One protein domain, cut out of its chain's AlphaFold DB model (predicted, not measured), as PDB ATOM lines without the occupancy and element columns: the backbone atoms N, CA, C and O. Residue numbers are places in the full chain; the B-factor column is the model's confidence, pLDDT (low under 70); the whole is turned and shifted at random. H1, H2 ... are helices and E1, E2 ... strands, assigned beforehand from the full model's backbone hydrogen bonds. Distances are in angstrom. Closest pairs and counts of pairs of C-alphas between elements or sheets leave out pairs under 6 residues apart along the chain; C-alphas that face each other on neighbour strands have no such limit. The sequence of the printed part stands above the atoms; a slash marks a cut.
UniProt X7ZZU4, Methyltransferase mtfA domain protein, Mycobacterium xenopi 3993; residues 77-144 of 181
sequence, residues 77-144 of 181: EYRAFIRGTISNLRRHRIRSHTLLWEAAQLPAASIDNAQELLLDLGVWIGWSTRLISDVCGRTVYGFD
ATOM      1  N   GLU A  77      87.026 130.841 110.981       76.06
ATOM      2  CA  GLU A  77      87.186 132.026 110.131       76.06
ATOM      3  C   GLU A  77      88.379 131.856 109.195       76.06
ATOM      4  O   GLU A  77      88.244 132.007 107.976       76.06
ATOM      5  N   TYR A  78      89.523 131.438 109.736       69.00
ATOM      6  CA  TYR A  78      90.706 131.149 108.946       69.00
ATOM      7  C   TYR A  78      90.441 129.998 107.979       69.00
ATOM      8  O   TYR A  78      90.743 130.112 106.795       69.00
ATOM      9  N   ARG A  79      89.747 128.937 108.406       72.38
ATOM     10  CA  ARG A  79      89.326 127.829 107.531       72.38
ATOM     11  C   ARG A  79      88.446 128.294 106.371       72.38
ATOM     12  O   ARG A  79      88.618 127.833 105.237       72.38
ATOM     13  N   ALA A  80      87.499 129.196 106.629       77.06
ATOM     14  CA  ALA A  80      86.662 129.794 105.593       77.06
ATOM     15  C   ALA A  80      87.499 130.638 104.620       77.06
ATOM     16  O   ALA A  80      87.314 130.529 103.403       77.06
ATOM     17  N   PHE A  81      88.469 131.393 105.137       78.38
ATOM     18  CA  PHE A  81      89.454 132.107 104.333       78.38
ATOM     19  C   PHE A  81      90.285 131.152 103.461       78.38
ATOM     20  O   PHE A  81      90.355 131.369 102.252       78.38
ATOM     21  N   ILE A  82      90.830 130.051 104.007       71.38
ATOM     22  CA  ILE A  82      91.577 129.044 103.230       71.38
ATOM     23  C   ILE A  82      90.699 128.518 102.091       71.38
ATOM     24  O   ILE A  82      91.096 128.566 100.927       71.38
ATOM     25  N   ARG A  83      89.480 128.054 102.397       74.19
ATOM     26  CA  ARG A  83      88.548 127.515 101.390       74.19
ATOM     27  C   ARG A  83      88.219 128.543 100.305       74.19
ATOM     28  O   ARG A  83      88.201 128.196  99.121       74.19
ATOM     29  N   GLY A  84      87.984 129.798 100.690       75.25
ATOM     30  CA  GLY A  84      87.706 130.901  99.772       75.25
ATOM     31  C   GLY A  84      88.889 131.209  98.855       75.25
ATOM     32  O   GLY A  84      88.738 131.231  97.632       75.25
ATOM     33  N   THR A  85      90.079 131.367  99.432       72.44
ATOM     34  CA  THR A  85      91.330 131.628  98.713       72.44
ATOM     35  C   THR A  85      91.653 130.496  97.747       72.44
ATOM     36  O   THR A  85      91.871 130.743  96.563       72.44
ATOM     37  N   ILE A  86      91.554 129.243  98.190       71.31
ATOM     38  CA  ILE A  86      91.742 128.063  97.342       71.31
ATOM     39  C   ILE A  86      90.756 128.029  96.174       71.31
ATOM     40  O   ILE A  86      91.154 127.825  95.026       71.31
ATOM     41  N   SER A  87      89.471 128.252  96.440       69.88
ATOM     42  CA  SER A  87      88.439 128.302  95.400       69.88
ATOM     43  C   SER A  87      88.707 129.416  94.378       69.88
ATOM     44  O   SER A  87      88.524 129.232  93.170       69.88
ATOM     45  N   ASN A  88      89.201 130.568  94.834       68.00
ATOM     46  CA  ASN A  88      89.586 131.678  93.967       68.00
ATOM     47  C   ASN A  88      90.827 131.363  93.125       68.00
ATOM     48  O   ASN A  88      90.784 131.588  91.913       68.00
ATOM     49  N   LEU A  89      91.867 130.775  93.718       65.38
ATOM     50  CA  LEU A  89      93.074 130.328  93.016       65.38
ATOM     51  C   LEU A  89      92.755 129.250  91.965       65.38
ATOM     52  O   LEU A  89      93.277 129.296  90.856       65.38
ATOM     53  N   ARG A  90      91.837 128.313  92.252       64.12
ATOM     54  CA  ARG A  90      91.389 127.297  91.273       64.12
ATOM     55  C   ARG A  90      90.667 127.902  90.070       64.12
ATOM     56  O   ARG A  90      90.752 127.362  88.967       64.12
ATOM     57  N   ARG A  91      89.912 128.988  90.272       61.78
ATOM     58  CA  ARG A  91      89.159 129.665  89.201       61.78
ATOM     59  C   ARG A  91      90.051 130.544  88.334       61.78
ATOM     60  O   ARG A  91      89.862 130.584  87.120       61.78
ATOM     61  N   HIS A  92      91.034 131.198  88.936       57.50
ATOM     62  CA  HIS A  92      91.957 132.076  88.234       57.50
ATOM     63  C   HIS A  92      93.228 131.295  87.926       57.50
ATOM     64  O   HIS A  92      94.145 131.222  88.733       57.50
ATOM     65  N   ARG A  93      93.298 130.696  86.732       54.31
ATOM     66  CA  ARG A  93      94.563 130.175  86.208       54.31
ATOM     67  C   ARG A  93      95.495 131.374  86.059       54.31
ATOM     68  O   ARG A  93      95.373 132.098  85.074       54.31
ATOM     69  N   ILE A  94      96.367 131.619  87.037       58.59
ATOM     70  CA  ILE A  94      97.170 132.843  87.073       58.59
ATOM     71  C   ILE A  94      98.316 132.743  86.065       58.59
ATOM     72  O   ILE A  94      99.473 132.645  86.419       58.59
ATOM     73  N   ARG A  95      98.012 132.718  84.768       53.41
ATOM     74  CA  ARG A  95      99.021 132.600  83.705       53.41
ATOM     75  C   ARG A  95     100.013 133.768  83.681       53.41
ATOM     76  O   ARG A  95     101.069 133.624  83.087       53.41
ATOM     77  N   SER A  96      99.665 134.892  84.303       58.22
ATOM     78  CA  SER A  96     100.442 136.132  84.329       58.22
ATOM     79  C   SER A  96     100.871 136.540  85.743       58.22
ATOM     80  O   SER A  96     101.059 137.726  85.998       58.22
ATOM     81  N   HIS A  97     100.966 135.599  86.692       67.50
ATOM     82  CA  HIS A  97     101.488 135.936  88.020       67.50
ATOM     83  C   HIS A  97     102.980 136.258  87.908       67.50
ATOM     84  O   HIS A  97     103.714 135.483  87.299       67.50
ATOM     85  N   THR A  98     103.441 137.346  88.528       72.88
ATOM     86  CA  THR A  98     104.855 137.758  88.498       72.88
ATOM     87  C   THR A  98     105.788 136.620  88.907       72.88
ATOM     88  O   THR A  98     106.712 136.306  88.176       72.88
ATOM     89  N   LEU A  99     105.455 135.898  89.980       69.19
ATOM     90  CA  LEU A  99     106.204 134.718  90.441       69.19
ATOM     91  C   LEU A  99     106.356 133.619  89.371       69.19
ATOM     92  O   LEU A  99     107.383 132.957  89.298       69.19
ATOM     93  N   LEU A 100     105.344 133.420  88.520       68.94
ATOM     94  CA  LEU A 100     105.408 132.446  87.426       68.94
ATOM     95  C   LEU A 100     106.235 132.952  86.253       68.94
ATOM     96  O   LEU A 100     106.909 132.164  85.596       68.94
ATOM     97  N   TRP A 101     106.168 134.255  85.988       72.25
ATOM     98  CA  TRP A 101     107.026 134.891  85.003       72.25
ATOM     99  C   TRP A 101     108.493 134.809  85.440       72.25
ATOM    100  O   TRP A 101     109.315 134.341  84.668       72.25
ATOM    101  N   GLU A 102     108.812 135.143  86.690       75.19
ATOM    102  CA  GLU A 102     110.166 135.035  87.247       75.19
ATOM    103  C   GLU A 102     110.673 133.588  87.235       75.19
ATOM    104  O   GLU A 102     111.788 133.331  86.787       75.19
ATOM    105  N   ALA A 103     109.832 132.625  87.630       73.94
ATOM    106  CA  ALA A 103     110.176 131.207  87.565       73.94
ATOM    107  C   ALA A 103     110.470 130.728  86.132       73.94
ATOM    108  O   ALA A 103     111.351 129.895  85.939       73.94
ATOM    109  N   ALA A 104     109.758 131.255  85.130       73.19
ATOM    110  CA  ALA A 104     109.973 130.913  83.720       73.19
ATOM    111  C   ALA A 104     111.272 131.498  83.153       73.19
ATOM    112  O   ALA A 104     111.777 130.998  82.151       73.19
ATOM    113  N   GLN A 105     111.803 132.545  83.783       79.44
ATOM    114  CA  GLN A 105     113.055 133.190  83.391       79.44
ATOM    115  C   GLN A 105     114.279 132.499  84.009       79.44
ATOM    116  O   GLN A 105     115.412 132.846  83.668       79.44
ATOM    117  N   LEU A 106     114.077 131.533  84.915       77.75
ATOM    118  CA  LEU A 106     115.171 130.760  85.488       77.75
ATOM    119  C   LEU A 106     115.861 129.923  84.400       77.75
ATOM    120  O   LEU A 106     115.183 129.361  83.534       77.75
ATOM    121  N   PRO A 107     117.200 129.794  84.447       73.56
ATOM    122  CA  PRO A 107     117.919 128.907  83.547       73.56
ATOM    123  C   PRO A 107     117.340 127.492  83.605       73.56
ATOM    124  O   PRO A 107     117.091 126.959  84.693       73.56
ATOM    125  N   ALA A 108     117.148 126.887  82.433       70.38
ATOM    126  CA  ALA A 108     116.686 125.510  82.332       70.38
ATOM    127  C   ALA A 108     117.616 124.572  83.113       70.38
ATOM    128  O   ALA A 108     118.829 124.796  83.169       70.38
ATOM    129  N   ALA A 109     117.048 123.513  83.688       68.62
ATOM    130  CA  ALA A 109     117.828 122.487  84.364       68.62
ATOM    131  C   ALA A 109     118.900 121.913  83.414       68.62
ATOM    132  O   ALA A 109     118.602 121.450  82.313       68.62
ATOM    133  N   SER A 110     120.152 121.959  83.847       69.31
ATOM    134  CA  SER A 110     121.348 121.455  83.188       69.31
ATOM    135  C   SER A 110     122.170 120.656  84.200       69.31
ATOM    136  O   SER A 110     121.963 120.744  85.408       69.31
ATOM    137  N   ILE A 111     123.120 119.859  83.714       68.56
ATOM    138  CA  ILE A 111     124.010 119.074  84.585       68.56
ATOM    139  C   ILE A 111     124.824 119.999  85.509       68.56
ATOM    140  O   ILE A 111     125.058 119.653  86.665       68.56
ATOM    141  N   ASP A 112     125.164 121.200  85.034       68.44
ATOM    142  CA  ASP A 112     125.971 122.175  85.774       68.44
ATOM    143  C   ASP A 112     125.182 122.902  86.872       68.44
ATOM    144  O   ASP A 112     125.754 123.273  87.895       68.44
ATOM    145  N   ASN A 113     123.867 123.079  86.701       67.19
ATOM    146  CA  ASN A 113     123.005 123.745  87.684       67.19
ATOM    147  C   ASN A 113     122.110 122.773  88.478       67.19
ATOM    148  O   ASN A 113     121.296 123.203  89.295       67.19
ATOM    149  N   ALA A 114     122.284 121.461  88.295       62.03
ATOM    150  CA  ALA A 114     121.514 120.428  88.990       62.03
ATOM    151  C   ALA A 114     121.674 120.473  90.524       62.03
ATOM    152  O   ALA A 114     120.805 119.988  91.245       62.03
ATOM    153  N   GLN A 115     122.773 121.054  91.024       63.25
ATOM    154  CA  GLN A 115     123.055 121.203  92.458       63.25
ATOM    155  C   GLN A 115     122.592 122.544  93.042       63.25
ATOM    156  O   GLN A 115     122.696 122.759  94.250       63.25
ATOM    157  N   GLU A 116     122.109 123.468  92.213       69.19
ATOM    158  CA  GLU A 116     121.677 124.771  92.695       69.19
ATOM    159  C   GLU A 116     120.361 124.660  93.475       69.19
ATOM    160  O   GLU A 116     119.321 124.240  92.952       69.19
ATOM    161  N   LEU A 117     120.411 125.115  94.722       72.81
ATOM    162  CA  LEU A 117     119.293 125.125  95.651       72.81
ATOM    163  C   LEU A 117     118.300 126.244  95.301       72.81
ATOM    164  O   LEU A 117     118.650 127.422  95.364       72.81
ATOM    165  N   LEU A 118     117.053 125.884  94.983       73.94
ATOM    166  CA  LEU A 118     115.967 126.842  94.768       73.94
ATOM    167  C   LEU A 118     115.036 126.854  95.982       73.94
ATOM    168  O   LEU A 118     114.481 125.820  96.354       73.94
ATOM    169  N   LEU A 119     114.896 128.024  96.604       78.69
ATOM    170  CA  LEU A 119     114.194 128.223  97.869       78.69
ATOM    171  C   LEU A 119     112.941 129.069  97.655       78.69
ATOM    172  O   LEU A 119     113.017 130.144  97.064       78.69
ATOM    173  N   ASP A 120     111.814 128.602  98.181       74.44
ATOM    174  CA  ASP A 120     110.576 129.371  98.296       74.44
ATOM    175  C   ASP A 120     110.323 129.640  99.786       74.44
ATOM    176  O   ASP A 120     110.338 128.705 100.586       74.44
ATOM    177  N   LEU A 121     110.174 130.906 100.183       78.44
ATOM    178  CA  LEU A 121     110.069 131.323 101.588       78.44
ATOM    179  C   LEU A 121     108.667 131.872 101.878       78.44
ATOM    180  O   LEU A 121     108.182 132.739 101.157       78.44
ATOM    181  N   GLY A 122     108.050 131.423 102.971       69.69
ATOM    182  CA  GLY A 122     106.673 131.776 103.336       69.69
ATOM    183  C   GLY A 122     105.643 131.030 102.488       69.69
ATOM    184  O   GLY A 122     104.726 131.634 101.936       69.69
ATOM    185  N   VAL A 123     105.834 129.717 102.331       68.62
ATOM    186  CA  VAL A 123     105.130 128.927 101.311       68.62
ATOM    187  C   VAL A 123     103.679 128.606 101.637       68.62
ATOM    188  O   VAL A 123     102.943 128.178 100.746       68.62
ATOM    189  N   TRP A 124     103.246 128.799 102.885       71.81
ATOM    190  CA  TRP A 124     101.910 128.470 103.368       71.81
ATOM    191  C   TRP A 124     101.519 127.039 102.953       71.81
ATOM    192  O   TRP A 124     102.104 126.056 103.407       71.81
ATOM    193  N   ILE A 125     100.573 126.906 102.025       65.56
ATOM    194  CA  ILE A 125     100.121 125.628 101.458       65.56
ATOM    195  C   ILE A 125     100.961 125.123 100.268       65.56
ATOM    196  O   ILE A 125     100.457 124.385  99.419       65.56
ATOM    197  N   GLY A 126     102.200 125.585 100.108       67.38
ATOM    198  CA  GLY A 126     103.140 125.099  99.089       67.38
ATOM    199  C   GLY A 126     102.687 125.303  97.638       67.38
ATOM    200  O   GLY A 126     103.224 124.671  96.723       67.38
ATOM    201  N   TRP A 127     101.675 126.147  97.403       69.44
ATOM    202  CA  TRP A 127     101.115 126.372  96.070       69.44
ATOM    203  C   TRP A 127     102.165 126.999  95.148       69.44
ATOM    204  O   TRP A 127     102.446 126.427  94.097       69.44
ATOM    205  N   SER A 128     102.799 128.100  95.569       71.06
ATOM    206  CA  SER A 128     103.890 128.781  94.849       71.06
ATOM    207  C   SER A 128     105.043 127.831  94.525       71.06
ATOM    208  O   SER A 128     105.467 127.746  93.375       71.06
ATOM    209  N   THR A 129     105.466 127.041  95.511       72.38
ATOM    210  CA  THR A 129     106.581 126.092  95.418       72.38
ATOM    211  C   THR A 129     106.373 125.108  94.274       72.38
ATOM    212  O   THR A 129     107.268 124.875  93.458       72.38
ATOM    213  N   ARG A 130     105.152 124.566  94.158       68.94
ATOM    214  CA  ARG A 130     104.811 123.636  93.085       68.94
ATOM    215  C   ARG A 130     104.700 124.315  91.722       68.94
ATOM    216  O   ARG A 130     105.146 123.718  90.746       68.94
ATOM    217  N   LEU A 131     104.149 125.531  91.624       70.00
ATOM    218  CA  LEU A 131     104.130 126.205  90.318       70.00
ATOM    219  C   LEU A 131     105.542 126.512  89.827       70.00
ATOM    220  O   LEU A 131     105.811 126.342  88.643       70.00
ATOM    221  N   ILE A 132     106.418 126.981  90.722       72.50
ATOM    222  CA  ILE A 132     107.808 127.281  90.380       72.50
ATOM    223  C   ILE A 132     108.460 126.003  89.857       72.50
ATOM    224  O   ILE A 132     108.989 126.026  88.753       72.50
ATOM    225  N   SER A 133     108.327 124.883  90.578       74.06
ATOM    226  CA  SER A 133     108.878 123.586  90.161       74.06
ATOM    227  C   SER A 133     108.347 123.121  88.799       74.06
ATOM    228  O   SER A 133     109.132 122.723  87.939       74.06
ATOM    229  N   ASP A 134     107.035 123.227  88.563       71.19
ATOM    230  CA  ASP A 134     106.413 122.845  87.289       71.19
ATOM    231  C   ASP A 134     106.861 123.749  86.120       71.19
ATOM    232  O   ASP A 134     106.872 123.302  84.973       71.19
ATOM    233  N   VAL A 135     107.219 125.010  86.387       73.94
ATOM    234  CA  VAL A 135     107.681 125.963  85.365       73.94
ATOM    235  C   VAL A 135     109.180 125.850  85.093       73.94
ATOM    236  O   VAL A 135     109.576 125.851  83.930       73.94
ATOM    237  N   CYS A 136     110.013 125.743  86.129       73.12
ATOM    238  CA  CYS A 136     111.467 125.704  85.975       73.12
ATOM    239  C   CYS A 136     112.018 124.286  85.749       73.12
ATOM    240  O   CYS A 136     113.169 124.131  85.346       73.12
ATOM    241  N   GLY A 137     111.217 123.247  86.011       70.81
ATOM    242  CA  GLY A 137     111.633 121.849  85.884       70.81
ATOM    243  C   GLY A 137     112.682 121.417  86.914       70.81
ATOM    244  O   GLY A 137     113.392 120.442  86.681       70.81
ATOM    245  N   ARG A 138     112.808 122.144  88.032       71.25
ATOM    246  CA  ARG A 138     113.786 121.895  89.104       71.25
ATOM    247  C   ARG A 138     113.090 121.570  90.425       71.25
ATOM    248  O   ARG A 138     111.924 121.912  90.640       71.25
ATOM    249  N   THR A 139     113.830 120.938  91.331       74.19
ATOM    250  CA  THR A 139     113.411 120.778  92.728       74.19
ATOM    251  C   THR A 139     113.388 122.143  93.412       74.19
ATOM    252  O   THR A 139     114.369 122.882  93.352       74.19
ATOM    253  N   VAL A 140     112.272 122.469  94.067       73.81
ATOM    254  CA  VAL A 140     112.095 123.699  94.851       73.81
ATOM    255  C   VAL A 140     111.834 123.311  96.297       73.81
ATOM    256  O   VAL A 140     110.951 122.499  96.570       73.81
ATOM    257  N   TYR A 141     112.587 123.898  97.218       74.06
ATOM    258  CA  TYR A 141     112.460 123.659  98.648       74.06
ATOM    259  C   TYR A 141     111.622 124.770  99.274       74.06
ATOM    260  O   TYR A 141     112.039 125.927  99.311       74.06
ATOM    261  N   GLY A 142     110.431 124.412  99.747       71.12
ATOM    262  CA  GLY A 142     109.540 125.337 100.434       71.12
ATOM    263  C   GLY A 142     109.851 125.429 101.923       71.12
ATOM    264  O   GLY A 142     109.918 124.411 102.609       71.12
ATOM    265  N   PHE A 143     110.010 126.648 102.426       69.75
ATOM    266  CA  PHE A 143     110.206 126.948 103.836       69.75
ATOM    267  C   PHE A 143     109.086 127.852 104.330       69.75
ATOM    268  O   PHE A 143     108.832 128.916 103.775       69.75
ATOM    269  N   ASP A 144     108.452 127.463 105.422       66.44
ATOM    270  CA  ASP A 144     107.588 128.331 106.207       66.44
ATOM    271  C   ASP A 144     108.041 128.252 107.669       66.44
ATOM    272  O   ASP A 144     108.772 127.349 108.077       66.44
TER     273      ASP A 144
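This is residues 77 to 144 of the 181 residues of the protein "Methyltransferase mtfA domain protein" of Mycobacterium xenopi 3993 (UniProt X7ZZU4). A lone helix, H1, stands away from a head in which H3 packs on parallel strands E1 and E2, and H2 on H3. The 68 printed residues include three named helices and two strands, H1, H2, E1, H3, E2, mostly helix. The loose whole, radius of gyration of the C-alphas 13.8 A, spans 46 by 24 by 14 A.

Find C-alpha 77 at (87.186, 132.026, 110.131); H1, residues 77 to 91, runs 21.2 A from there. Then come H2, 98 to 104, E1, 118 to 121, H3, 127 to 136, and E2, 140 to 143, ending at (110.206, 126.948, 103.836).

H1 is apart from these. H2 and H3 touch, closest C-alphas Ala 103 and Ile 132, 5.4 A. E1, H3, E2 form a strand-helix-strand unit, a helix between parallel neighbour strands, with right-handed crossover. N 141 and O 118, 2.8 A, are within hydrogen-bond range, as is every helix O i to N i+4 pair.

The printed part has no cut; link H2 to E1 is long; 30 residues are under pLDDT 70.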